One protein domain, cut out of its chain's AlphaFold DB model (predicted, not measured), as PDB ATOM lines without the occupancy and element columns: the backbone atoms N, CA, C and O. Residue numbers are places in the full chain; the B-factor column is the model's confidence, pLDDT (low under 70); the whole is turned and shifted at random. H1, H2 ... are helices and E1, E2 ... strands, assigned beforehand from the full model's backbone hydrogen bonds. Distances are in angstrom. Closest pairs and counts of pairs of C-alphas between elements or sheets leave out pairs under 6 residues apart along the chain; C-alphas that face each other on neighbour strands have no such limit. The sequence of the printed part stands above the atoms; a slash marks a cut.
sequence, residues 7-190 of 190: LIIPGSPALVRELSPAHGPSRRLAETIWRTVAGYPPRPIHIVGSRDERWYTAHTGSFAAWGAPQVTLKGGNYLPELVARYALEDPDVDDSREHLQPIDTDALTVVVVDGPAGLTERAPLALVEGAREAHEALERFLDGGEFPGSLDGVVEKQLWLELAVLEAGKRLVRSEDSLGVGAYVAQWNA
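Overview. This is residues 7 to 190 of the 190 residues of an uncharacterized protein of Corynebacterium sanguinis (UniProt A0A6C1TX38). A twisted sheet of six strands runs through the middle as the core of three layers, with helices H1 and H2 over one face and H3 and H4 on the other. Strand E3 lies far out from the core, and long links wind round the sheet. The printed part has 184 residues with four named helices and seven named strands, in the order E1 H1 E2 E3 H2 E4 E5 H3 H4 E6 E7. The sheet is mixed, in the order E4 E2 E5 E1 E7 E6, and the class is mixed, helices and strands, though only 81 residues are in named elements. The whole is compact and rounded, with a radius of gyration of the C-alphas of 15.3 A and spans of 39 by 37 by 29 A.

Along the chain. Find C-alpha 7 at (43.716, -32.309, 27.685), where E1, residues 7 to 9, begins. The sheet's other strands are E2, residues 45 to 49; E4, 93 to 97; E5, 108 to 112; E6, 169 to 176, 21.6 A long; and E7, 183 to 189, 20.0 A long, ending at C-alpha 189 at (41.134, -24.767, 31.789). H1, residues 24 to 38, runs 21.1 A from (61.633, -43.273, 21.939). Look next for H2, residues 79 to 87; H3, 131 to 142, 16.1 A long; H4, 158 to 164; and E3, 68 to 72.

Arrangement. Start at the edge strand E4, parallel to E2, with N 47 and O 95 2.9 A apart. E2 is parallel to E5, N 48 and O 110 at 2.8 A, and E5 to E1, N 7 and O 109 at 2.8 A. E1 and E7 are antiparallel, N 8 and O 186 at 2.9 A; E7 and the edge strand E6 form a hairpin, N 173 and O 185 at 2.8 A. E6 bends by 50 degrees at residue 173. Two split strand-helix-strand units, parallel strands joined through helices with other strands between them, are E1, H1, E2 and E5, H3 H4, E6; both crossovers are right-handed. H1 is on the sheet at a height of 9.2 A and runs along the strands. On the same face, H2 has a height of 8.4 A. H1, with residues 30 to 34 alone, touches H2, their closest C-alphas being Ala 30 and Ala 87, 5.6 A. H3, on the opposite face, runs along the strands at 10.8 A. H3 and H4 are near each other. E3 pairs with no named strand. In the four helices every O i to N i+4 pair is within hydrogen-bond range.

Size, cuts and confidence. The C-alphas farthest apart, those of Pro 42 and Glu 129, are 42.4 A apart. The printed part has no cut. Look for long links from E1 to H1, E2 to E3, E5 to H3 and H3 to H4. Residues 122 to 125 are under 70 in pLDDT.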
ATOM      1  N   LEU A   7      42.409 -31.758  28.031       98.56
ATOM      2  CA  LEU A   7      43.716 -32.309  27.685       98.56
ATOM      3  C   LEU A   7      43.781 -32.540  26.179       98.56
ATOM      4  O   LEU A   7      42.951 -33.257  25.635       98.56
ATOM      5  N   ILE A   8      44.781 -31.976  25.516       98.75
ATOM      6  CA  ILE A   8      45.052 -32.217  24.096       98.75
ATOM      7  C   ILE A   8      46.140 -33.283  23.999       98.75
ATOM      8  O   ILE A   8      47.159 -33.157  24.679       98.75
ATOM      9  N   ILE A   9      45.924 -34.309  23.176       98.75
ATOM     10  CA  ILE A   9      46.877 -35.394  22.891       98.75
ATOM     11  C   ILE A   9      46.899 -35.700  21.381       98.75
ATOM     12  O   ILE A   9      45.913 -35.407  20.701       98.75
ATOM     13  N   PRO A  10      47.964 -36.312  20.827       97.94
ATOM     14  CA  PRO A  10      47.978 -36.700  19.421       97.94
ATOM     15  C   PRO A  10      47.203 -38.004  19.181       97.94
ATOM     16  O   PRO A  10      47.094 -38.852  20.069       97.94
ATOM     17  N   GLY A  11      46.713 -38.179  17.954       95.94
ATOM     18  CA  GLY A  11      45.989 -39.367  17.483       95.94
ATOM     19  C   GLY A  11      46.882 -40.447  16.869       95.94
ATOM     20  O   GLY A  11      46.387 -41.478  16.413       95.94
ATOM     21  N   SER A  12      48.199 -40.236  16.855       93.19
ATOM     22  CA  SER A  12      49.150 -41.157  16.236       93.19
ATOM     23  C   SER A  12      49.158 -42.556  16.887       93.19
ATOM     24  O   SER A  12      49.433 -42.674  18.088       93.19
ATOM     25  N   PRO A  13      49.025 -43.648  16.099       94.19
ATOM     26  CA  PRO A  13      49.220 -45.015  16.583       94.19
ATOM     27  C   PRO A  13      50.618 -45.263  17.165       94.19
ATOM     28  O   PRO A  13      50.816 -46.231  17.894       94.19
ATOM     29  N   ALA A  14      51.597 -44.394  16.884       94.75
ATOM     30  CA  ALA A  14      52.942 -44.511  17.439       94.75
ATOM     31  C   ALA A  14      52.991 -44.331  18.968       94.75
ATOM     32  O   ALA A  14      53.984 -44.713  19.591       94.75
ATOM     33  N   LEU A  15      51.936 -43.780  19.584       96.38
ATOM     34  CA  LEU A  15      51.768 -43.785  21.041       96.38
ATOM     35  C   LEU A  15      51.581 -45.198  21.615       96.38
ATOM     36  O   LEU A  15      51.907 -45.432  22.779       96.38
ATOM     37  N   VAL A  16      51.099 -46.144  20.807       97.06
ATOM     38  CA  VAL A  16      50.910 -47.539  21.202       97.06
ATOM     39  C   VAL A  16      52.248 -48.256  21.124       97.06
ATOM     40  O   VAL A  16      52.850 -48.394  20.053       97.06
ATOM     41  N   ARG A  17      52.731 -48.745  22.269       95.50
ATOM     42  CA  ARG A  17      54.062 -49.354  22.377       95.50
ATOM     43  C   ARG A  17      54.232 -50.529  21.419       95.50
ATOM     44  O   ARG A  17      55.308 -50.702  20.857       95.50
ATOM     45  N   GLU A  18      53.190 -51.325  21.239       96.75
ATOM     46  CA  GLU A  18      53.172 -52.503  20.377       96.75
ATOM     47  C   GLU A  18      53.300 -52.144  18.893       96.75
ATOM     48  O   GLU A  18      53.870 -52.921  18.131       96.75
ATOM     49  N   LEU A  19      52.826 -50.961  18.490       95.56
ATOM     50  CA  LEU A  19      52.879 -50.480  17.108       95.56
ATOM     51  C   LEU A  19      54.172 -49.722  16.794       95.56
ATOM     52  O   LEU A  19      54.555 -49.586  15.634       95.56
ATOM     53  N   SER A  20      54.864 -49.203  17.809       93.94
ATOM     54  CA  SER A  20      56.109 -48.442  17.636       93.94
ATOM     55  C   SER A  20      57.127 -48.711  18.755       93.94
ATOM     56  O   SER A  20      57.597 -47.787  19.427       93.94
ATOM     57  N   PRO A  21      57.554 -49.976  18.950       92.12
ATOM     58  CA  PRO A  21      58.333 -50.386  20.122       92.12
ATOM     59  C   PRO A  21      59.705 -49.717  20.205       92.12
ATOM     60  O   PRO A  21      60.225 -49.513  21.301       92.12
ATOM     61  N   ALA A  22      60.288 -49.332  19.067       93.25
ATOM     62  CA  ALA A  22      61.580 -48.660  19.001       93.25
ATOM     63  C   ALA A  22      61.484 -47.125  19.097       93.25
ATOM     64  O   ALA A  22      62.503 -46.471  19.332       93.25
ATOM     65  N   HIS A  23      60.289 -46.528  18.999       94.75
ATOM     66  CA  HIS A  23      60.152 -45.078  18.884       94.75
ATOM     67  C   HIS A  23      60.191 -44.362  20.246       94.75
ATOM     68  O   HIS A  23      59.186 -44.174  20.930       94.75
ATOM     69  N   GLY A  24      61.396 -43.964  20.666       96.19
ATOM     70  CA  GLY A  24      61.633 -43.273  21.939       96.19
ATOM     71  C   GLY A  24      60.826 -41.982  22.155       96.19
ATOM     72  O   GLY A  24      60.317 -41.804  23.263       96.19
ATOM     73  N   PRO A  25      60.696 -41.088  21.154       95.56
ATOM     74  CA  PRO A  25      59.895 -39.872  21.284       95.56
ATOM     75  C   PRO A  25      58.421 -40.142  21.611       95.56
ATOM     76  O   PRO A  25      57.932 -39.595  22.598       95.56
ATOM     77  N   SER A  26      57.751 -41.057  20.899       94.94
ATOM     78  CA  SER A  26      56.346 -41.391  21.195       94.94
ATOM     79  C   SER A  26      56.160 -42.028  22.569       94.94
ATOM     80  O   SER A  26      55.197 -41.698  23.252       94.94
ATOM     81  N   ARG A  27      57.104 -42.860  23.040       95.56
ATOM     82  CA  ARG A  27      57.045 -43.388  24.416       95.56
ATOM     83  C   ARG A  27      57.085 -42.276  25.463       95.56
ATOM     84  O   ARG A  27      56.278 -42.273  26.384       95.56
ATOM     85  N   ARG A  28      57.983 -41.295  25.307       96.56
ATOM     86  CA  ARG A  28      58.040 -40.132  26.212       96.56
ATOM     87  C   ARG A  28      56.770 -39.288  26.147       96.56
ATOM     88  O   ARG A  28      56.398 -38.683  27.152       96.56
ATOM     89  N   LEU A  29      56.131 -39.221  24.981       96.94
ATOM     90  CA  LEU A  29      54.869 -38.514  24.795       96.94
ATOM     91  C   LEU A  29      53.729 -39.227  25.536       96.94
ATOM     92  O   LEU A  29      53.068 -38.589  26.350       96.94
ATOM     93  N   ALA A  30      53.597 -40.549  25.377       97.00
ATOM     94  CA  ALA A  30      52.649 -41.376  26.132       97.00
ATOM     95  C   ALA A  30      52.869 -41.272  27.653       97.00
ATOM     96  O   ALA A  30      51.932 -41.009  28.401       97.00
ATOM     97  N   GLU A  31      54.121 -41.359  28.120       96.62
ATOM     98  CA  GLU A  31      54.451 -41.149  29.537       96.62
ATOM     99  C   GLU A  31      54.079 -39.743  30.031       96.62
ATOM    100  O   GLU A  31      53.729 -39.575  31.196       96.62
ATOM    101  N   THR A  32      54.183 -38.722  29.174       98.12
ATOM    102  CA  THR A  32      53.798 -37.349  29.527       98.12
ATOM    103  C   THR A  32      52.285 -37.247  29.702       98.12
ATOM    104  O   THR A  32      51.848 -36.678  30.696       98.12
ATOM    105  N   ILE A  33      51.501 -37.842  28.796       98.06
ATOM    106  CA  ILE A  33      50.032 -37.893  28.882       98.06
ATOM    107  C   ILE A  33      49.606 -38.533  30.205       98.06
ATOM    108  O   ILE A  33      48.884 -37.910  30.985       98.06
ATOM    109  N   TRP A  34      50.128 -39.727  30.493       95.44
ATOM    110  CA  TRP A  34      49.814 -40.456  31.718       95.44
ATOM    111  C   TRP A  34      50.171 -39.656  32.980       95.44
ATOM    112  O   TRP A  34      49.328 -39.486  33.859       95.44
ATOM    113  N   ARG A  35      51.386 -39.088  33.064       95.31
ATOM    114  CA  ARG A  35      51.800 -38.285  34.235       95.31
ATOM    115  C   ARG A  35      50.946 -37.037  34.422       95.31
ATOM    116  O   ARG A  35      50.689 -36.656  35.562       95.31
ATOM    117  N   THR A  36      50.542 -36.391  33.330       95.19
ATOM    118  CA  THR A  36      49.666 -35.219  33.385       95.19
ATOM    119  C   THR A  36      48.309 -35.596  33.975       95.19
ATOM    120  O   THR A  36      47.860 -34.947  34.916       95.19
ATOM    121  N   VAL A  37      47.696 -36.682  33.495       94.12
ATOM    122  CA  VAL A  37      46.376 -37.145  33.963       94.12
ATOM    123  C   VAL A  37      46.432 -37.672  35.396       94.12
ATOM    124  O   VAL A  37      45.547 -37.367  36.188       94.12
ATOM    125  N   ALA A  38      47.500 -38.378  35.777       92.88
ATOM    126  CA  ALA A  38      47.704 -38.853  37.148       92.88
ATOM    127  C   ALA A  38      47.793 -37.710  38.182       92.88
ATOM    128  O   ALA A  38      47.602 -37.938  39.375       92.88
ATOM    129  N   GLY A  39      48.089 -36.481  37.739       92.19
ATOM    130  CA  GLY A  39      48.075 -35.280  38.576       92.19
ATOM    131  C   GLY A  39      46.701 -34.615  38.721       92.19
ATOM    132  O   GLY A  39      46.581 -33.648  39.477       92.19
ATOM    133  N   TYR A  40      45.678 -35.081  38.002       93.75
ATOM    134  CA  TYR A  40      44.329 -34.517  38.036       93.75
ATOM    135  C   TYR A  40      43.444 -35.212  39.078       93.75
ATOM    136  O   TYR A  40      43.667 -36.376  39.416       93.75
ATOM    137  N   PRO A  41      42.424 -34.516  39.615       92.56
ATOM    138  CA  PRO A  41      41.404 -35.178  40.418       92.56
ATOM    139  C   PRO A  41      40.627 -36.201  39.566       92.56
ATOM    140  O   PRO A  41      40.453 -35.970  38.366       92.56
ATOM    141  N   PRO A  42      40.109 -37.289  40.166       92.38
ATOM    142  CA  PRO A  42      39.230 -38.221  39.468       92.38
ATOM    143  C   PRO A  42      38.001 -37.504  38.900       92.38
ATOM    144  O   PRO A  42      37.328 -36.770  39.625       92.38
ATOM    145  N   ARG A  43      37.722 -37.720  37.613       94.69
ATOM    146  CA  ARG A  43      36.598 -37.141  36.867       94.69
ATOM    147  C   ARG A  43      36.122 -38.121  35.789       94.69
ATOM    148  O   ARG A  43      36.943 -38.921  35.333       94.69
ATOM    149  N   PRO A  44      34.853 -38.036  35.352       97.00
ATOM    150  CA  PRO A  44      34.410 -38.627  34.092       97.00
ATOM    151  C   PRO A  44      35.363 -38.292  32.946       97.00
ATOM    152  O   PRO A  44      35.875 -37.171  32.878       97.00
ATOM    153  N   ILE A  45      35.606 -39.244  32.048       98.06
ATOM    154  CA  ILE A  45      36.430 -39.021  30.857       98.06
ATOM    155  C   ILE A  45      35.521 -38.881  29.644       98.06
ATOM    156  O   ILE A  45      34.787 -39.810  29.306       98.06
ATOM    157  N   HIS A  46      35.621 -37.743  28.960       98.62
ATOM    158  CA  HIS A  46      35.025 -37.535  27.643       98.62
ATOM    159  C   HIS A  46      36.132 -37.523  26.596       98.62
ATOM    160  O   HIS A  46      37.119 -36.808  26.753       98.62
ATOM    161  N   ILE A  47      35.986 -38.289  25.519       98.75
ATOM    162  CA  ILE A  47      36.956 -38.306  24.418       98.75
ATOM    163  C   ILE A  47      36.377 -37.576  23.210       98.75
ATOM    164  O   ILE A  47      35.308 -37.920  22.711       98.75
ATOM    165  N   VAL A  48      37.125 -36.609  22.695       98.75
ATOM    166  CA  VAL A  48      36.813 -35.870  21.473       98.75
ATOM    167  C   VAL A  48      37.846 -36.220  20.428       98.75
ATOM    168  O   VAL A  48      39.037 -36.026  20.649       98.75
ATOM    169  N   GLY A  49      37.416 -36.718  19.284       98.31
ATOM    170  CA  GLY A  49      38.331 -37.059  18.208       98.31
ATOM    171  C   GLY A  49      37.573 -37.344  16.929       98.31
ATOM    172  O   GLY A  49      36.364 -37.577  16.961       98.31
ATOM    173  N   SER A  50      38.289 -37.341  15.807       96.38
ATOM    174  CA  SER A  50      37.677 -37.588  14.504       96.38
ATOM    175  C   SER A  50      36.859 -38.885  14.478       96.38
ATOM    176  O   SER A  50      37.282 -39.934  14.980       96.38
ATOM    177  N   ARG A  51      35.678 -38.794  13.859       96.19
ATOM    178  CA  ARG A  51      34.811 -39.924  13.508       96.19
ATOM    179  C   ARG A  51      34.760 -40.149  11.991       96.19
ATOM    180  O   ARG A  51      33.848 -40.811  11.505       96.19
ATOM    181  N   ASP A  52      35.742 -39.632  11.250       95.19
ATOM    182  CA  ASP A  52      35.899 -39.910   9.820       95.19
ATOM    183  C   ASP A  52      36.020 -41.427   9.589       95.19
ATOM    184  O   ASP A  52      36.725 -42.137  10.317       95.19
ATOM    185  N   GLU A  53      35.331 -41.935   8.564       94.38
ATOM    186  CA  GLU A  53      35.303 -43.363   8.227       94.38
ATOM    187  C   GLU A  53      36.703 -43.940   7.976       94.38
ATOM    188  O   GLU A  53      36.936 -45.121   8.234       94.38
ATOM    189  N   ARG A  54      37.669 -43.116   7.544       93.31
ATOM    190  CA  ARG A  54      39.074 -43.522   7.357       93.31
ATOM    191  C   ARG A  54      39.746 -43.979   8.651       93.31
ATOM    192  O   ARG A  54      40.739 -44.703   8.593       93.31
ATOM    193  N   TRP A  55      39.217 -43.573   9.804       94.31
ATOM    194  CA  TRP A  55      39.715 -43.954  11.123       94.31
ATOM    195  C   TRP A  55      38.887 -45.041  11.800       94.31
ATOM    196  O   TRP A  55      39.248 -45.465  12.901       94.31
ATOM    197  N   TYR A  56      37.798 -45.494  11.175       96.56
ATOM    198  CA  TYR A  56      36.975 -46.576  11.698       96.56
ATOM    199  C   TYR A  56      37.695 -47.923  11.573       96.56
ATOM    200  O   TYR A  56      38.235 -48.270  10.524       96.56
ATOM    201  N   THR A  57      37.706 -48.698  12.656       93.94
ATOM    202  CA  THR A  57      38.584 -49.873  12.776       93.94
ATOM    203  C   THR A  57      37.854 -51.188  12.538       93.94
ATOM    204  O   THR A  57      38.506 -52.196  12.295       93.94
ATOM    205  N   ALA A  58      36.521 -51.202  12.659       94.31
ATOM    206  CA  ALA A  58      35.684 -52.409  12.734       94.31
ATOM    207  C   ALA A  58      36.096 -53.427  13.830       94.31
ATOM    208  O   ALA A  58      35.577 -54.544  13.874       94.31
ATOM    209  N   HIS A  59      37.009 -53.051  14.730       96.31
ATOM    210  CA  HIS A  59      37.567 -53.895  15.780       96.31
ATOM    211  C   HIS A  59      37.424 -53.190  17.130       96.31
ATOM    212  O   HIS A  59      38.323 -52.464  17.562       96.31
ATOM    213  N   THR A  60      36.286 -53.413  17.791       97.81
ATOM    214  CA  THR A  60      35.986 -52.807  19.092       97.81
ATOM    215  C   THR A  60      37.108 -53.069  20.092       97.81
ATOM    216  O   THR A  60      37.442 -54.224  20.359       97.81
ATOM    217  N   GLY A  61      37.665 -52.000  20.661       98.00
ATOM    218  CA  GLY A  61      38.674 -52.082  21.714       98.00
ATOM    219  C   GLY A  61      39.977 -52.749  21.282       98.00
ATOM    220  O   GLY A  61      40.651 -53.348  22.114       98.00
ATOM    221  N   SER A  62      40.337 -52.696  19.996       97.88
ATOM    222  CA  SER A  62      41.543 -53.363  19.509       97.88
ATOM    223  C   SER A  62      42.265 -52.588  18.414       97.88
ATOM    224  O   SER A  62      41.657 -52.006  17.517       97.88
ATOM    225  N   PHE A  63      43.596 -52.680  18.432       97.31
ATOM    226  CA  PHE A  63      44.474 -52.211  17.358       97.31
ATOM    227  C   PHE A  63      44.734 -53.287  16.287       97.31
ATOM    228  O   PHE A  63      45.738 -53.231  15.574       97.31
ATOM    229  N   ALA A  64      43.843 -54.275  16.140       96.81
ATOM    230  CA  ALA A  64      43.969 -55.333  15.137       96.81
ATOM    231  C   ALA A  64      44.139 -54.792  13.703       96.81
ATOM    232  O   ALA A  64      44.989 -55.300  12.973       96.81
ATOM    233  N   ALA A  65      43.437 -53.710  13.334       94.31
ATOM    234  CA  ALA A  65      43.582 -53.055  12.026       94.31
ATOM    235  C   ALA A  65      45.000 -52.501  11.755       94.31
ATOM    236  O   ALA A  65      45.371 -52.319  10.598       94.31
ATOM    237  N   TRP A  66      45.814 -52.290  12.796       92.81
ATOM    238  CA  TRP A  66      47.211 -51.838  12.697       92.81
ATOM    239  C   TRP A  66      48.228 -52.933  13.047       92.81
ATOM    240  O   TRP A  66      49.419 -52.657  13.147       92.81
ATOM    241  N   GLY A  67      47.784 -54.182  13.224       94.88
ATOM    242  CA  GLY A  67      48.674 -55.314  13.487       94.88
ATOM    243  C   GLY A  67      49.030 -55.543  14.960       94.88
ATOM    244  O   GLY A  67      49.967 -56.291  15.234       94.88
ATOM    245  N   ALA A  68      48.284 -54.963  15.908       96.69
ATOM    246  CA  ALA A  68      48.428 -55.244  17.343       96.69
ATOM    247  C   ALA A  68      47.136 -55.814  17.972       96.69
ATOM    248  O   ALA A  68      46.563 -55.198  18.874       96.69
ATOM    249  N   PRO A  69      46.652 -56.994  17.529       96.88
ATOM    250  CA  PRO A  69      45.418 -57.599  18.045       96.88
ATOM    251  C   PRO A  69      45.491 -57.990  19.529       96.88
ATOM    252  O   PRO A  69      44.459 -58.144  20.172       96.88
ATOM    253  N   GLN A  70      46.698 -58.148  20.079       97.25
ATOM    254  CA  GLN A  70      46.926 -58.443  21.494       97.25
ATOM    255  C   GLN A  70      46.621 -57.266  22.430       97.25
ATOM    256  O   GLN A  70      46.526 -57.471  23.636       97.25
ATOM    257  N   VAL A  71      46.504 -56.041  21.902       97.69
ATOM    258  CA  VAL A  71      46.106 -54.874  22.694       97.69
ATOM    259  C   VAL A  71      44.585 -54.855  22.782       97.69
ATOM    260  O   VAL A  71      43.906 -54.690  21.766       97.69
ATOM    261  N   THR A  72      44.073 -55.033  23.998       97.50
ATOM    262  CA  THR A  72      42.640 -55.068  24.312       97.50
ATOM    263  C   THR A  72      42.271 -53.914  25.234       97.50
ATOM    264  O   THR A  72      42.860 -53.780  26.306       97.50
ATOM    265  N   LEU A  73      41.286 -53.124  24.822       98.25
ATOM    266  CA  LEU A  73      40.731 -51.980  25.540       98.25
ATOM    267  C   LEU A  73      39.245 -52.219  25.833       98.25
ATOM    268  O   LEU A  73      38.587 -53.005  25.145       98.25
ATOM    269  N   LYS A  74      38.683 -51.499  26.805       97.88
ATOM    270  CA  LYS A  74      37.264 -51.581  27.192       97.88
ATOM    271  C   LYS A  74      36.292 -51.236  26.062       97.88
ATOM    272  O   LYS A  74      35.132 -51.638  26.119       97.88
ATOM    273  N   GLY A  75      36.727 -50.490  25.043       97.25
ATOM    274  CA  GLY A  75      35.871 -50.117  23.920       97.25
ATOM    275  C   GLY A  75      36.544 -49.245  22.865       97.25
ATOM    276  O   GLY A  75      37.766 -49.121  22.818       97.25
ATOM    277  N   GLY A  76      35.708 -48.637  22.025       97.12
ATOM    278  CA  GLY A  76      36.106 -47.748  20.936       97.12
ATOM    279  C   GLY A  76      36.236 -48.443  19.588       97.12
ATOM    280  O   GLY A  76      36.640 -49.597  19.503       97.12
ATOM    281  N   ASN A  77      35.857 -47.731  18.530       97.25
ATOM    282  CA  ASN A  77      35.881 -48.224  17.145       97.25
ATOM    283  C   ASN A  77      36.539 -47.248  16.168       97.25
ATOM    284  O   ASN A  77      36.527 -47.481  14.964       97.25
ATOM    285  N   TYR A  78      37.091 -46.153  16.680       97.88
ATOM    286  CA  TYR A  78      37.795 -45.154  15.893       97.88
ATOM    287  C   TYR A  78      39.184 -44.964  16.477       97.88
ATOM    288  O   TYR A  78      39.343 -44.969  17.702       97.88
ATOM    289  N   LEU A  79      40.176 -44.786  15.609       97.44
ATOM    290  CA  LEU A  79      41.573 -44.663  16.013       97.44
ATOM    291  C   LEU A  79      41.803 -43.608  17.116       97.44
ATOM    292  O   LEU A  79      42.455 -43.962  18.101       97.44
ATOM    293  N   PRO A  80      41.242 -42.381  17.045       97.81
ATOM    294  CA  PRO A  80      41.420 -41.390  18.106       97.81
ATOM    295  C   PRO A  80      40.968 -41.881  19.488       97.81
ATOM    296  O   PRO A  80      41.664 -41.679  20.481       97.81
ATOM    297  N   GLU A  81      39.836 -42.591  19.557       98.44
ATOM    298  CA  GLU A  81      39.321 -43.139  20.813       98.44
ATOM    299  C   GLU A  81      40.213 -44.260  21.355       98.44
ATOM    300  O   GLU A  81      40.518 -44.281  22.547       98.44
ATOM    301  N   LEU A  82      40.667 -45.167  20.487       98.56
ATOM    302  CA  LEU A  82      41.564 -46.252  20.885       98.56
ATOM    303  C   LEU A  82      42.898 -45.708  21.414       98.56
ATOM    304  O   LEU A  82      43.392 -46.175  22.440       98.56
ATOM    305  N   VAL A  83      43.471 -44.708  20.738       98.31
ATOM    306  CA  VAL A  83      44.729 -44.068  21.149       98.31
ATOM    307  C   VAL A  83      44.566 -43.343  22.479       98.31
ATOM    308  O   VAL A  83      45.404 -43.523  23.363       98.31
ATOM    309  N   ALA A  84      43.478 -42.590  22.663       98.44
ATOM    310  CA  ALA A  84      43.191 -41.929  23.930       98.44
ATOM    311  C   ALA A  84      43.036 -42.931  25.075       98.44
ATOM    312  O   ALA A  84      43.722 -42.800  26.086       98.44
ATOM    313  N   ARG A  85      42.208 -43.970  24.906       98.38
ATOM    314  CA  ARG A  85      42.053 -45.035  25.908       98.38
ATOM    315  C   ARG A  85      43.398 -45.651  26.271       98.38
ATOM    316  O   ARG A  85      43.734 -45.700  27.446       98.38
ATOM    317  N   TYR A  86      44.202 -46.041  25.283       98.19
ATOM    318  CA  TYR A  86      45.521 -46.623  25.534       98.19
ATOM    319  C   TYR A  86      46.446 -45.673  26.310       98.19
ATOM    320  O   TYR A  86      47.049 -46.071  27.305       98.19
ATOM    321  N   ALA A  87      46.541 -44.408  25.890       97.38
ATOM    322  CA  ALA A  87      47.418 -43.417  26.517       97.38
ATOM    323  C   ALA A  87      46.996 -43.039  27.951       97.38
ATOM    324  O   ALA A  87      47.817 -42.534  28.717       97.38
ATOM    325  N   LEU A  88      45.731 -43.284  28.304       96.50
ATOM    326  CA  LEU A  88      45.133 -43.010  29.613       96.50
ATOM    327  C   LEU A  88      45.049 -44.253  30.519       96.50
ATOM    328  O   LEU A  88      44.418 -44.176  31.568       96.50
ATOM    329  N   GLU A  89      45.656 -45.381  30.131       95.44
ATOM    330  CA  GLU A  89      45.549 -46.675  30.836       95.44
ATOM    331  C   GLU A  89      44.113 -47.244  30.902       95.44
ATOM    332  O   GLU A  89      43.709 -47.870  31.879       95.44
ATOM    333  N   ASP A  90      43.358 -47.060  29.818       96.94
ATOM    334  CA  ASP A  90      42.022 -47.616  29.557       96.94
ATOM    335  C   ASP A  90      40.972 -47.320  30.655       96.94
ATOM    336  O   ASP A  90      40.385 -48.229  31.266       96.94
ATOM    337  N   PRO A  91      40.707 -46.025  30.929       95.38
ATOM    338  CA  PRO A  91      39.711 -45.621  31.910       95.38
ATOM    339  C   PRO A  91      38.293 -45.975  31.442       95.38
ATOM    340  O   PRO A  91      38.047 -46.298  30.276       95.38
ATOM    341  N   ASP A  92      37.335 -45.888  32.364       96.00
ATOM    342  CA  ASP A  92      35.930 -45.817  31.966       96.00
ATOM    343  C   ASP A  92      35.693 -44.471  31.260       96.00
ATOM    344  O   ASP A  92      36.147 -43.423  31.723       96.00
ATOM    345  N   VAL A  93      35.066 -44.528  30.085       97.69
ATOM    346  CA  VAL A  93      34.814 -43.367  29.221       97.69
ATOM    347  C   VAL A  93      33.312 -43.177  29.165       97.69
ATOM    348  O   VAL A  93      32.608 -44.059  28.667       97.69
ATOM    349  N   ASP A  94      32.855 -42.035  29.662       97.81
ATOM    350  CA  ASP A  94      31.435 -41.713  29.796       97.81
ATOM    351  C   ASP A  94      30.849 -41.209  28.473       97.81
ATOM    352  O   ASP A  94      29.702 -41.514  28.148       97.81
ATOM    353  N   ASP A  95      31.651 -40.497  27.677       97.88
ATOM    354  CA  ASP A  95      31.255 -40.009  26.356       97.88
ATOM    355  C   ASP A  95      32.423 -40.056  25.363       97.88
ATOM    356  O   ASP A  95      33.589 -39.850  25.713       97.88
ATOM    357  N   SER A  96      32.112 -40.317  24.096       98.00
ATOM    358  CA  SER A  96      33.086 -40.237  23.016       98.00
ATOM    359  C   SER A  96      32.436 -39.746  21.725       98.00
ATOM    360  O   SER A  96      31.556 -40.404  21.164       98.00
ATOM    361  N   ARG A  97      32.900 -38.608  21.203       98.06
ATOM    362  CA  ARG A  97      32.194 -37.839  20.165       98.06
ATOM    363  C   ARG A  97      33.139 -37.085  19.227       98.06
ATOM    364  O   ARG A  97      34.330 -36.965  19.492       98.06
ATOM    365  N   GLU A  98      32.582 -36.591  18.124       97.75
ATOM    366  CA  GLU A  98      33.335 -35.913  17.059       97.75
ATOM    367  C   GLU A  98      33.615 -34.436  17.348       97.75
ATOM    368  O   GLU A  98      34.716 -33.960  17.095       97.75
ATOM    369  N   HIS A  99      32.633 -33.721  17.897       97.81
ATOM    370  CA  HIS A  99      32.710 -32.277  18.130       97.81
ATOM    371  C   HIS A  99      32.992 -31.968  19.589       97.81
ATOM    372  O   HIS A  99      32.528 -32.687  20.471       97.81
ATOM    373  N   LEU A 100      33.720 -30.883  19.840       97.12
ATOM    374  CA  LEU A 100      34.194 -30.440  21.147       97.12
ATOM    375  C   LEU A 100      33.075 -29.985  22.081       97.12
ATOM    376  O   LEU A 100      33.140 -30.258  23.279       97.12
ATOM    377  N   GLN A 101      32.062 -29.311  21.539       96.31
ATOM    378  CA  GLN A 101      30.917 -28.819  22.302       96.31
ATOM    379  C   GLN A 101      29.795 -29.872  22.371       96.31
ATOM    380  O   GLN A 101      29.557 -30.567  21.382       96.31
ATOM    381  N   PRO A 102      29.057 -29.954  23.494       94.94
ATOM    382  CA  PRO A 102      29.232 -29.182  24.728       94.94
ATOM    383  C   PRO A 102      30.427 -29.666  25.574       94.94
ATOM    384  O   PRO A 102      30.707 -30.866  25.633       94.94
ATOM    385  N   ILE A 103      31.114 -28.737  26.249       94.62
ATOM    386  CA  ILE A 103      32.129 -29.067  27.264       94.62
ATOM    387  C   ILE A 103      31.446 -29.225  28.622       94.62
ATOM    388  O   ILE A 103      30.772 -28.314  29.097       94.62
ATOM    389  N   ASP A 104      31.655 -30.381  29.245       94.88
ATOM    390  CA  ASP A 104      31.302 -30.621  30.640       94.88
ATOM    391  C   ASP A 104      32.488 -30.231  31.529       94.88
ATOM    392  O   ASP A 104      33.576 -30.801  31.418       94.88
ATOM    393  N   THR A 105      32.287 -29.240  32.396       93.06
ATOM    394  CA  THR A 105      33.335 -28.724  33.282       93.06
ATOM    395  C   THR A 105      33.672 -29.663  34.442       93.06
ATOM    396  O   THR A 105      34.738 -29.505  35.041       93.06
ATOM    397  N   ASP A 106      32.799 -30.626  34.749       95.00
ATOM    398  CA  ASP A 106      33.014 -31.640  35.786       95.00
ATOM    399  C   ASP A 106      33.744 -32.884  35.242       95.00
ATOM    400  O   ASP A 106      34.296 -33.672  36.018       95.00
ATOM    401  N   ALA A 107      33.826 -33.028  33.916       96.88
ATOM    402  CA  ALA A 107      34.583 -34.067  33.225       96.88
ATOM    403  C   ALA A 107      36.014 -33.616  32.861       96.88
ATOM    404  O   ALA A 107      36.349 -32.429  32.823       96.88
ATOM    405  N   LEU A 108      36.887 -34.580  32.566       97.94
ATOM    406  CA  LEU A 108      38.106 -34.347  31.797       97.94
ATOM    407  C   LEU A 108      37.808 -34.612  30.318       97.94
ATOM    408  O   LEU A 108      37.600 -35.754  29.909       97.94
ATOM    409  N   THR A 109      37.834 -33.554  29.513       98.50
ATOM    410  CA  THR A 109      37.689 -33.633  28.058       98.50
ATOM    411  C   THR A 109      39.052 -33.881  27.414       98.50
ATOM    412  O   THR A 109      39.928 -33.020  27.438       98.50
ATOM    413  N   VAL A 110      39.247 -35.054  26.822       98.69
ATOM    414  CA  VAL A 110      40.467 -35.437  26.104       98.69
ATOM    415  C   VAL A 110      40.252 -35.222  24.612       98.69
ATOM    416  O   VAL A 110      39.496 -35.953  23.982       98.69
ATOM    417  N   VAL A 111      40.910 -34.215  24.046       98.75
ATOM    418  CA  VAL A 111      40.843 -33.859  22.628       98.75
ATOM    419  C   VAL A 111      42.015 -34.490  21.889       98.75
ATOM    420  O   VAL A 111      43.177 -34.240  22.208       98.75
ATOM    421  N   VAL A 112      41.706 -35.302  20.889       98.75
ATOM    422  CA  VAL A 112      42.674 -36.057  20.104       98.75
ATOM    423  C   VAL A 112      42.832 -35.393  18.744       98.75
ATOM    424  O   VAL A 112      41.942 -35.483  17.897       98.75
ATOM    425  N   VAL A 113      43.956 -34.706  18.545       98.12
ATOM    426  CA  VAL A 113      44.272 -33.984  17.306       98.12
ATOM    427  C   VAL A 113      45.743 -34.124  16.952       98.12
ATOM    428  O   VAL A 113      46.620 -33.956  17.797       98.12
ATOM    429  N   ASP A 114      46.015 -34.376  15.677       96.75
ATOM    430  CA  ASP A 114      47.367 -34.319  15.132       96.75
ATOM    431  C   ASP A 114      47.656 -32.930  14.549       96.75
ATOM    432  O   ASP A 114      46.769 -32.223  14.057       96.75
ATOM    433  N   GLY A 115      48.920 -32.530  14.630       96.62
ATOM    434  CA  GLY A 115      49.439 -31.327  14.001       96.62
ATOM    435  C   GLY A 115      49.732 -31.508  12.510       96.62
ATOM    436  O   GLY A 115      49.301 -32.478  11.881       96.62
ATOM    437  N   PRO A 116      50.489 -30.570  11.923       96.31
ATOM    438  CA  PRO A 116      50.880 -30.640  10.525       96.31
ATOM    439  C   PRO A 116      51.683 -31.900  10.214       96.31
ATOM    440  O   PRO A 116      52.633 -32.219  10.926       96.31
ATOM    441  N   ALA A 117      51.331 -32.587   9.133       93.75
ATOM    442  CA  ALA A 117      52.159 -33.589   8.476       93.75
ATOM    443  C   ALA A 117      53.047 -32.937   7.398       93.75
ATOM    444  O   ALA A 117      52.853 -31.782   7.024       93.75
ATOM    445  N   GLY A 118      54.027 -33.683   6.884       91.31
ATOM    446  CA  GLY A 118      54.954 -33.171   5.867       91.31
ATOM    447  C   GLY A 118      56.085 -32.316   6.445       91.31
ATOM    448  O   GLY A 118      56.711 -31.564   5.703       91.31
ATOM    449  N   LEU A 119      56.357 -32.419   7.754       88.62
ATOM    450  CA  LEU A 119      57.383 -31.621   8.449       88.62
ATOM    451  C   LEU A 119      58.819 -32.035   8.125       88.62
ATOM    452  O   LEU A 119      59.762 -31.283   8.374       88.62
ATOM    453  N   THR A 120      58.988 -33.260   7.636       82.25
ATOM    454  CA  THR A 120      60.265 -33.832   7.215       82.25
ATOM    455  C   THR A 120      60.014 -34.800   6.060       82.25
ATOM    456  O   THR A 120      58.884 -35.236   5.850       82.25
ATOM    457  N   GLU A 121      61.069 -35.220   5.359       71.25
ATOM    458  CA  GLU A 121      60.990 -36.271   4.328       71.25
ATOM    459  C   GLU A 121      60.502 -37.630   4.866       71.25
ATOM    460  O   GLU A 121      60.213 -38.537   4.091       71.25
ATOM    461  N   ARG A 122      60.422 -37.796   6.194       67.25
ATOM    462  CA  ARG A 122      59.913 -39.012   6.847       67.25
ATOM    463  C   ARG A 122      58.392 -39.042   6.973       67.25
ATOM    464  O   ARG A 122      57.854 -40.064   7.394       67.25
ATOM    465  N   ALA A 123      57.713 -37.940   6.666       62.41
ATOM    466  CA  ALA A 123      56.269 -37.856   6.786       62.41
ATOM    467  C   ALA A 123      55.549 -38.740   5.740       62.41
ATOM    468  O   ALA A 123      56.068 -38.947   4.643       62.41
ATOM    469  N   PRO A 124      54.323 -39.219   6.032       60.22
ATOM    470  CA  PRO A 124      53.500 -39.962   5.066       60.22
ATOM    471  C   PRO A 124      53.103 -39.129   3.838       60.22
ATOM    472  O   PRO A 124      52.797 -39.672   2.779       60.22
ATOM    473  N   LEU A 125      53.090 -37.806   4.000       60.59
ATOM    474  CA  LEU A 125      52.915 -36.825   2.940       60.59
ATOM    475  C   LEU A 125      54.301 -36.291   2.573       60.59
ATOM    476  O   LEU A 125      55.123 -36.074   3.462       60.59
ATOM    477  N   ALA A 126      54.562 -36.060   1.285       77.06
ATOM    478  CA  ALA A 126      55.755 -35.328   0.859       77.06
ATOM    479  C   ALA A 126      55.877 -33.996   1.628       77.06
ATOM    480  O   ALA A 126      54.881 -33.510   2.163       77.06
ATOM    481  N   LEU A 127      57.080 -33.410   1.678       86.19
ATOM    482  CA  LEU A 127      57.305 -32.113   2.325       86.19
ATOM    483  C   LEU A 127      56.214 -31.109   1.925       86.19
ATOM    484  O   LEU A 127      56.013 -30.853   0.736       86.19
ATOM    485  N   VAL A 128      55.507 -30.574   2.919       91.00
ATOM    486  CA  VAL A 128      54.428 -29.604   2.710       91.00
ATOM    487  C   VAL A 128      54.969 -28.216   3.024       91.00
ATOM    488  O   VAL A 128      55.419 -27.950   4.138       91.00
ATOM    489  N   GLU A 129      54.927 -27.329   2.034       91.94
ATOM    490  CA  GLU A 129      55.267 -25.917   2.214       91.94
ATOM    491  C   GLU A 129      54.360 -25.288   3.286       91.94
ATOM    492  O   GLU A 129      53.152 -25.518   3.293       91.94
ATOM    493  N   GLY A 130      54.944 -24.545   4.229       93.62
ATOM    494  CA  GLY A 130      54.215 -23.912   5.334       93.62
ATOM    495  C   GLY A 130      53.933 -24.816   6.543       93.62
ATOM    496  O   GLY A 130      53.533 -24.315   7.594       93.62
ATOM    497  N   ALA A 131      54.147 -26.137   6.453       94.94
ATOM    498  CA  ALA A 131      53.819 -27.048   7.556       94.94
ATOM    499  C   ALA A 131      54.687 -26.813   8.803       94.94
ATOM    500  O   ALA A 131      54.193 -26.925   9.926       94.94
ATOM    501  N   ARG A 132      55.969 -26.463   8.623       95.06
ATOM    502  CA  ARG A 132      56.888 -26.153   9.732       95.06
ATOM    503  C   ARG A 132      56.438 -24.900  10.474       95.06
ATOM    504  O   ARG A 132      56.333 -24.912  11.697       95.06
ATOM    505  N   GLU A 133      56.123 -23.854   9.728       96.50
ATOM    506  CA  GLU A 133      55.642 -22.583  10.247       96.50
ATOM    507  C   GLU A 133      54.296 -22.763  10.961       96.50
ATOM    508  O   GLU A 133      54.107 -22.239  12.062       96.50
ATOM    509  N   ALA A 134      53.385 -23.556  10.384       97.00
ATOM    510  CA  ALA A 134      52.120 -23.920  11.016       97.00
ATOM    511  C   ALA A 134      52.343 -24.699  12.322       97.00
ATOM    512  O   ALA A 134      51.679 -24.421  13.320       97.00
ATOM    513  N   HIS A 135      53.302 -25.630  12.357       97.38
ATOM    514  CA  HIS A 135      53.616 -26.416  13.550       97.38
ATOM    515  C   HIS A 135      54.091 -25.527  14.702       97.38
ATOM    516  O   HIS A 135      53.517 -25.592  15.788       97.38
ATOM    517  N   GLU A 136      55.067 -24.653  14.453       97.88
ATOM    518  CA  GLU A 136      55.593 -23.708  15.451       97.88
ATOM    519  C   GLU A 136      54.528 -22.706  15.920       97.88
ATOM    520  O   GLU A 136      54.541 -22.226  17.057       97.88
ATOM    521  N   ALA A 137      53.594 -22.344  15.040       98.12
ATOM    522  CA  ALA A 137      52.507 -21.442  15.388       98.12
ATOM    523  C   ALA A 137      51.418 -22.133  16.223       98.12
ATOM    524  O   ALA A 137      50.879 -21.520  17.146       98.12
ATOM    525  N   LEU A 138      51.157 -23.417  15.973       98.56
ATOM    526  CA  LEU A 138      50.293 -24.238  16.818       98.56
ATOM    527  C   LEU A 138      50.909 -24.497  18.196       98.56
ATOM    528  O   LEU A 138      50.184 -24.431  19.183       98.56
ATOM    529  N   GLU A 139      52.228 -24.695  18.305       98.62
ATOM    530  CA  GLU A 139      52.906 -24.764  19.612       98.62
ATOM    531  C   GLU A 139      52.649 -23.500  20.441       98.62
ATOM    532  O   GLU A 139      52.254 -23.585  21.604       98.62
ATOM    533  N   ARG A 140      52.797 -22.321  19.819       98.50
ATOM    534  CA  ARG A 140      52.511 -21.031  20.462       98.50
ATOM    535  C   ARG A 140      51.047 -20.906  20.869       98.50
ATOM    536  O   ARG A 140      50.768 -20.493  21.990       98.50
ATOM    537  N   PHE A 141      50.113 -21.277  19.996       98.56
ATOM    538  CA  PHE A 141      48.679 -21.259  20.296       98.56
ATOM    539  C   PHE A 141      48.315 -22.160  21.488       98.56
ATOM    540  O   PHE A 141      47.577 -21.751  22.387       98.56
ATOM    541  N   LEU A 142      48.871 -23.373  21.529       98.50
ATOM    542  CA  LEU A 142      48.655 -24.333  22.614       98.50
ATOM    543  C   LEU A 142      49.210 -23.862  23.964       98.50
ATOM    544  O   LEU A 142      48.726 -24.325  25.001       98.50
ATOM    545  N   ASP A 143      50.179 -22.942  23.951       98.50
ATOM    546  CA  ASP A 143      50.797 -22.330  25.133       98.50
ATOM    547  C   ASP A 143      50.257 -20.924  25.467       98.50
ATOM    548  O   ASP A 143      50.870 -20.174  26.221       98.50
ATOM    549  N   GLY A 144      49.093 -20.549  24.919       97.69
ATOM    550  CA  GLY A 144      48.412 -19.289  25.255       97.69
ATOM    551  C   GLY A 144      48.542 -18.176  24.221       97.69
ATOM    552  O   GLY A 144      48.034 -17.080  24.450       97.69
ATOM    553  N   GLY A 145      49.183 -18.443  23.085       97.44
ATOM    554  CA  GLY A 145      49.201 -17.548  21.935       97.44
ATOM    555  C   GLY A 145      47.882 -17.515  21.159       97.44
ATOM    556  O   GLY A 145      46.937 -18.264  21.422       97.44
ATOM    557  N   GLU A 146      47.837 -16.639  20.157       96.62
ATOM    558  CA  GLU A 146      46.715 -16.532  19.224       96.62
ATOM    559  C   GLU A 146      46.688 -17.696  18.230       96.62
ATOM    560  O   GLU A 146      47.720 -18.282  17.894       96.62
ATOM    561  N   PHE A 147      45.489 -18.030  17.753       97.38
ATOM    562  CA  PHE A 147      45.321 -19.058  16.735       97.38
ATOM    563  C   PHE A 147      45.971 -18.604  15.415       97.38
ATOM    564  O   PHE A 147      45.689 -17.496  14.957       97.38
ATOM    565  N   PRO A 148      46.812 -19.435  14.771       93.06
ATOM    566  CA  PRO A 148      47.641 -18.995  13.648       93.06
ATOM    567  C   PRO A 148      46.883 -18.720  12.345       93.06
ATOM    568  O   PRO A 148      47.459 -18.161  11.413       93.06
ATOM    569  N   GLY A 149      45.618 -19.135  12.242       90.00
ATOM    570  CA  GLY A 149      44.803 -19.005  11.033       90.00
ATOM    571  C   GLY A 149      45.181 -20.005   9.937       90.00
ATOM    572  O   GLY A 149      44.300 -20.703   9.435       90.00
ATOM    573  N   SER A 150      46.471 -20.122   9.593       92.19
ATOM    574  CA  SER A 150      46.954 -21.183   8.702       92.19
ATOM    575  C   SER A 150      47.105 -22.515   9.439       92.19
ATOM    576  O   SER A 150      47.576 -22.576  10.573       92.19
ATOM    577  N   LEU A 151      46.718 -23.587   8.750       96.25
ATOM    578  CA  LEU A 151      46.808 -24.979   9.187       96.25
ATOM    579  C   LEU A 151      47.432 -25.826   8.067       96.25
ATOM    580  O   LEU A 151      46.913 -26.889   7.709       96.25
ATOM    581  N   ASP A 152      48.484 -25.311   7.432       95.94
ATOM    582  CA  ASP A 152      49.210 -26.028   6.384       95.94
ATOM    583  C   ASP A 152      49.747 -27.358   6.926       95.94
ATOM    584  O   ASP A 152      50.201 -27.449   8.064       95.94
ATOM    585  N   GLY A 153      49.608 -28.425   6.137       94.12
ATOM    586  CA  GLY A 153      49.965 -29.790   6.537       94.12
ATOM    587  C   GLY A 153      48.989 -30.480   7.502       94.12
ATOM    588  O   GLY A 153      49.080 -31.694   7.669       94.12
ATOM    589  N   VAL A 154      48.036 -29.775   8.124       95.69
ATOM    590  CA  VAL A 154      47.025 -30.404   8.994       95.69
ATOM    591  C   VAL A 154      45.962 -31.096   8.143       95.69
ATOM    592  O   VAL A 154      45.282 -30.451   7.339       95.69
ATOM    593  N   VAL A 155      45.794 -32.405   8.347       92.06
ATOM    594  CA  VAL A 155      44.821 -33.222   7.604       92.06
ATOM    595  C   VAL A 155      43.391 -32.936   8.067       92.06
ATOM    596  O   VAL A 155      42.518 -32.678   7.241       92.06
ATOM    597  N   GLU A 156      43.151 -32.939   9.379       93.12
ATOM    598  CA  GLU A 156      41.822 -32.743   9.967       93.12
ATOM    599  C   GLU A 156      41.766 -31.441  10.759       93.12
ATOM    600  O   GLU A 156      42.211 -31.338  11.899       93.12
ATOM    601  N   LYS A 157      41.228 -30.408  10.113       96.25
ATOM    602  CA  LYS A 157      41.262 -29.030  10.619       96.25
ATOM    603  C   LYS A 157      40.128 -28.707  11.591       96.25
ATOM    604  O   LYS A 157      40.251 -27.760  12.356       96.25
ATOM    605  N   GLN A 158      39.035 -29.470  11.561       96.81
ATOM    606  CA  GLN A 158      37.794 -29.121  12.255       96.81
ATOM    607  C   GLN A 158      37.998 -28.928  13.766       96.81
ATOM    608  O   GLN A 158      37.668 -27.871  14.293       96.81
ATOM    609  N   LEU A 159      38.630 -29.884  14.451       97.75
ATOM    610  CA  LEU A 159      38.885 -29.764  15.890       97.75
ATOM    611  C   LEU A 159      39.871 -28.639  16.239       97.75
ATOM    612  O   LEU A 159      39.726 -28.013  17.283       97.75
ATOM    613  N   TRP A 160      40.826 -28.316  15.361       98.38
ATOM    614  CA  TRP A 160      41.682 -27.137  15.544       98.38
ATOM    615  C   TRP A 160      40.886 -25.831  15.485       98.38
ATOM    616  O   TRP A 160      41.135 -24.932  16.284       98.38
ATOM    617  N   LEU A 161      39.907 -25.738  14.580       98.19
ATOM    618  CA  LEU A 161      39.005 -24.587  14.483       98.19
ATOM    619  C   LEU A 161      38.067 -24.494  15.697       98.19
ATOM    620  O   LEU A 161      37.798 -23.399  16.183       98.19
ATOM    621  N   GLU A 162      37.608 -25.627  16.229       98.06
ATOM    622  CA  GLU A 162      36.803 -25.663  17.457       98.06
ATOM    623  C   GLU A 162      37.622 -25.280  18.699       98.06
ATOM    624  O   GLU A 162      37.142 -24.539  19.553       98.06
ATOM    625  N   LEU A 163      38.886 -25.703  18.781       98.12
ATOM    626  CA  LEU A 163      39.816 -25.252  19.820       98.12
ATOM    627  C   LEU A 163      40.113 -23.749  19.709       98.12
ATOM    628  O   LEU A 163      40.310 -23.088  20.730       98.12
ATOM    629  N   ALA A 164      40.152 -23.197  18.491       97.62
ATOM    630  CA  ALA A 164      40.434 -21.782  18.242       97.62
ATOM    631  C   ALA A 164      39.405 -20.841  18.878       97.62
ATOM    632  O   ALA A 164      39.766 -19.737  19.281       97.62
ATOM    633  N   VAL A 165      38.147 -21.279  18.986       96.38
ATOM    634  CA  VAL A 165      37.055 -20.478  19.561       96.38
ATOM    635  C   VAL A 165      36.911 -20.638  21.076       96.38
ATOM    636  O   VAL A 165      36.064 -19.979  21.672       96.38
ATOM    637  N   LEU A 166      37.718 -21.495  21.714       95.69
ATOM    638  CA  LEU A 166      37.698 -21.646  23.166       95.69
ATOM    639  C   LEU A 166      38.510 -20.558  23.869       95.69
ATOM    640  O   LEU A 166      39.721 -20.405  23.661       95.69
ATOM    641  N   GLU A 167      37.847 -19.889  24.805       92.94
ATOM    642  CA  GLU A 167      38.491 -19.086  25.835       92.94
ATOM    643  C   GLU A 167      38.908 -20.004  26.987       92.94
ATOM    644  O   GLU A 167      38.070 -20.550  27.696       92.94
ATOM    645  N   ALA A 168      40.213 -20.208  27.160       94.62
ATOM    646  CA  ALA A 168      40.745 -21.096  28.186       94.62
ATOM    647  C   ALA A 168      42.103 -20.605  28.692       94.62
ATOM    648  O   ALA A 168      42.848 -19.938  27.972       94.62
ATOM    649  N   GLY A 169      42.464 -20.991  29.916       96.50
ATOM    650  CA  GLY A 169      43.854 -20.909  30.372       96.50
ATOM    651  C   GLY A 169      44.665 -22.030  29.727       96.50
ATOM    652  O   GLY A 169      44.403 -23.190  30.032       96.50
ATOM    653  N   LYS A 170      45.615 -21.701  28.844       97.75
ATOM    654  CA  LYS A 170      46.332 -22.661  27.986       97.75
ATOM    655  C   LYS A 170      47.767 -22.873  28.456       97.75
ATOM    656  O   LYS A 170      48.411 -21.935  28.920       97.75
ATOM    657  N   ARG A 171      48.265 -24.103  28.331       98.06
ATOM    658  CA  ARG A 171      49.668 -24.442  28.576       98.06
ATOM    659  C   ARG A 171      50.084 -25.656  27.758       98.06
ATOM    660  O   ARG A 171      49.495 -26.733  27.908       98.06
ATOM    661  N   LEU A 172      51.154 -25.513  26.989       98.62
ATOM    662  CA  LEU A 172      51.816 -26.616  26.310       98.62
ATOM    663  C   LEU A 172      52.700 -27.372  27.314       98.62
ATOM    664  O   LEU A 172      53.490 -26.792  28.058       98.62
ATOM    665  N   VAL A 173      52.556 -28.693  27.354       98.38
ATOM    666  CA  VAL A 173      53.346 -29.579  28.222       98.38
ATOM    667  C   VAL A 173      54.502 -30.193  27.441       98.38
ATOM    668  O   VAL A 173      55.623 -30.276  27.950       98.38
ATOM    669  N   ARG A 174      54.239 -30.649  26.214       98.38
ATOM    670  CA  ARG A 174      55.240 -31.257  25.334       98.38
ATOM    671  C   ARG A 174      54.825 -31.130  23.872       98.38
ATOM    672  O   ARG A 174      53.645 -31.242  23.562       98.38
ATOM    673  N   SER A 175      55.815 -30.975  23.004       97.81
ATOM    674  CA  SER A 175      55.689 -31.084  21.551       97.81
ATOM    675  C   SER A 175      56.723 -32.072  21.010       97.81
ATOM    676  O   SER A 175      57.735 -32.351  21.670       97.81
ATOM    677  N   GLU A 176      56.422 -32.662  19.861       95.00
ATOM    678  CA  GLU A 176      57.212 -33.680  19.178       95.00
ATOM    679  C   GLU A 176      56.867 -33.685  17.678       95.00
ATOM    680  O   GLU A 176      55.710 -33.486  17.316       95.00
ATOM    681  N   ASP A 177      57.847 -33.918  16.802       94.81
ATOM    682  CA  ASP A 177      57.643 -33.971  15.349       94.81
ATOM    683  C   ASP A 177      58.534 -34.981  14.586       94.81
ATOM    684  O   ASP A 177      58.602 -34.956  13.353       94.81
ATOM    685  N   SER A 178      59.231 -35.891  15.273       92.38
ATOM    686  CA  SER A 178      60.255 -36.781  14.691       92.38
ATOM    687  C   SER A 178      59.735 -37.782  13.655       92.38
ATOM    688  O   SER A 178      60.528 -38.309  12.865       92.38
ATOM    689  N   LEU A 179      58.421 -38.025  13.626       91.06
ATOM    690  CA  LEU A 179      57.741 -38.814  12.590       91.06
ATOM    691  C   LEU A 179      57.302 -37.973  11.380       91.06
ATOM    692  O   LEU A 179      56.632 -38.479  10.484       91.06
ATOM    693  N   GLY A 180      57.662 -36.690  11.341       92.62
ATOM    694  CA  GLY A 180      57.231 -35.769  10.295       92.62
ATOM    695  C   GLY A 180      55.780 -35.298  10.442       92.62
ATOM    696  O   GLY A 180      55.249 -34.700   9.506       92.62
ATOM    697  N   VAL A 181      55.158 -35.560  11.595       94.62
ATOM    698  CA  VAL A 181      53.820 -35.094  11.973       94.62
ATOM    699  C   VAL A 181      53.909 -34.446  13.348       94.62
ATOM    700  O   VAL A 181      54.465 -35.050  14.262       94.62
ATOM    701  N   GLY A 182      53.379 -33.232  13.486       96.38
ATOM    702  CA  GLY A 182      53.344 -32.526  14.761       96.38
ATOM    703  C   GLY A 182      52.459 -33.249  15.774       96.38
ATOM    704  O   GLY A 182      51.334 -33.631  15.462       96.38
ATOM    705  N   ALA A 183      52.956 -33.421  16.991       97.62
ATOM    706  CA  ALA A 183      52.274 -34.115  18.068       97.62
ATOM    707  C   ALA A 183      52.422 -33.325  19.371       97.62
ATOM    708  O   ALA A 183      53.525 -32.929  19.750       97.62
ATOM    709  N   TYR A 184      51.312 -33.114  20.077       98.38
ATOM    710  CA  TYR A 184      51.265 -32.179  21.199       98.38
ATOM    711  C   TYR A 184      50.605 -32.785  22.428       98.38
ATOM    712  O   TYR A 184      49.647 -33.541  22.320       98.38
ATOM    713  N   VAL A 185      51.083 -32.385  23.603       98.69
ATOM    714  CA  VAL A 185      50.378 -32.554  24.873       98.69
ATOM    715  C   VAL A 185      50.181 -31.176  25.475       98.69
ATOM    716  O   VAL A 185      51.165 -30.504  25.783       98.69
ATOM    717  N   ALA A 186      48.934 -30.755  25.661       98.62
ATOM    718  CA  ALA A 186      48.602 -29.465  26.266       98.62
ATOM    719  C   ALA A 186      47.461 -29.606  27.277       98.62
ATOM    720  O   ALA A 186      46.594 -30.462  27.128       98.62
ATOM    721  N   GLN A 187      47.473 -28.767  28.310       97.94
ATOM    722  CA  GLN A 187      46.481 -28.766  29.385       97.94
ATOM    723  C   GLN A 187      45.774 -27.417  29.454       97.94
ATOM    724  O   GLN A 187      46.424 -26.377  29.583       97.94
ATOM    725  N   TRP A 188      44.451 -27.428  29.341       97.56
ATOM    726  CA  TRP A 188      43.632 -26.227  29.274       97.56
ATOM    727  C   TRP A 188      42.578 -26.214  30.391       97.56
ATOM    728  O   TRP A 188      42.095 -27.259  30.833       97.56
ATOM    729  N   ASN A 189      42.247 -25.017  30.870       95.06
ATOM    730  CA  ASN A 189      41.134 -24.767  31.789       95.06
ATOM    731  C   ASN A 189      40.066 -23.972  31.031       95.06
ATOM    732  O   ASN A 189      40.185 -22.744  30.956       95.06
ATOM    733  N   ALA A 190      39.134 -24.706  30.418       86.56
ATOM    734  CA  ALA A 190      38.035 -24.231  29.576       86.56
ATOM    735  C   ALA A 190      36.720 -24.105  30.358       86.56
ATOM    736  O   ALA A 190      36.597 -24.761  31.420       86.56
TER     737      ALA A 190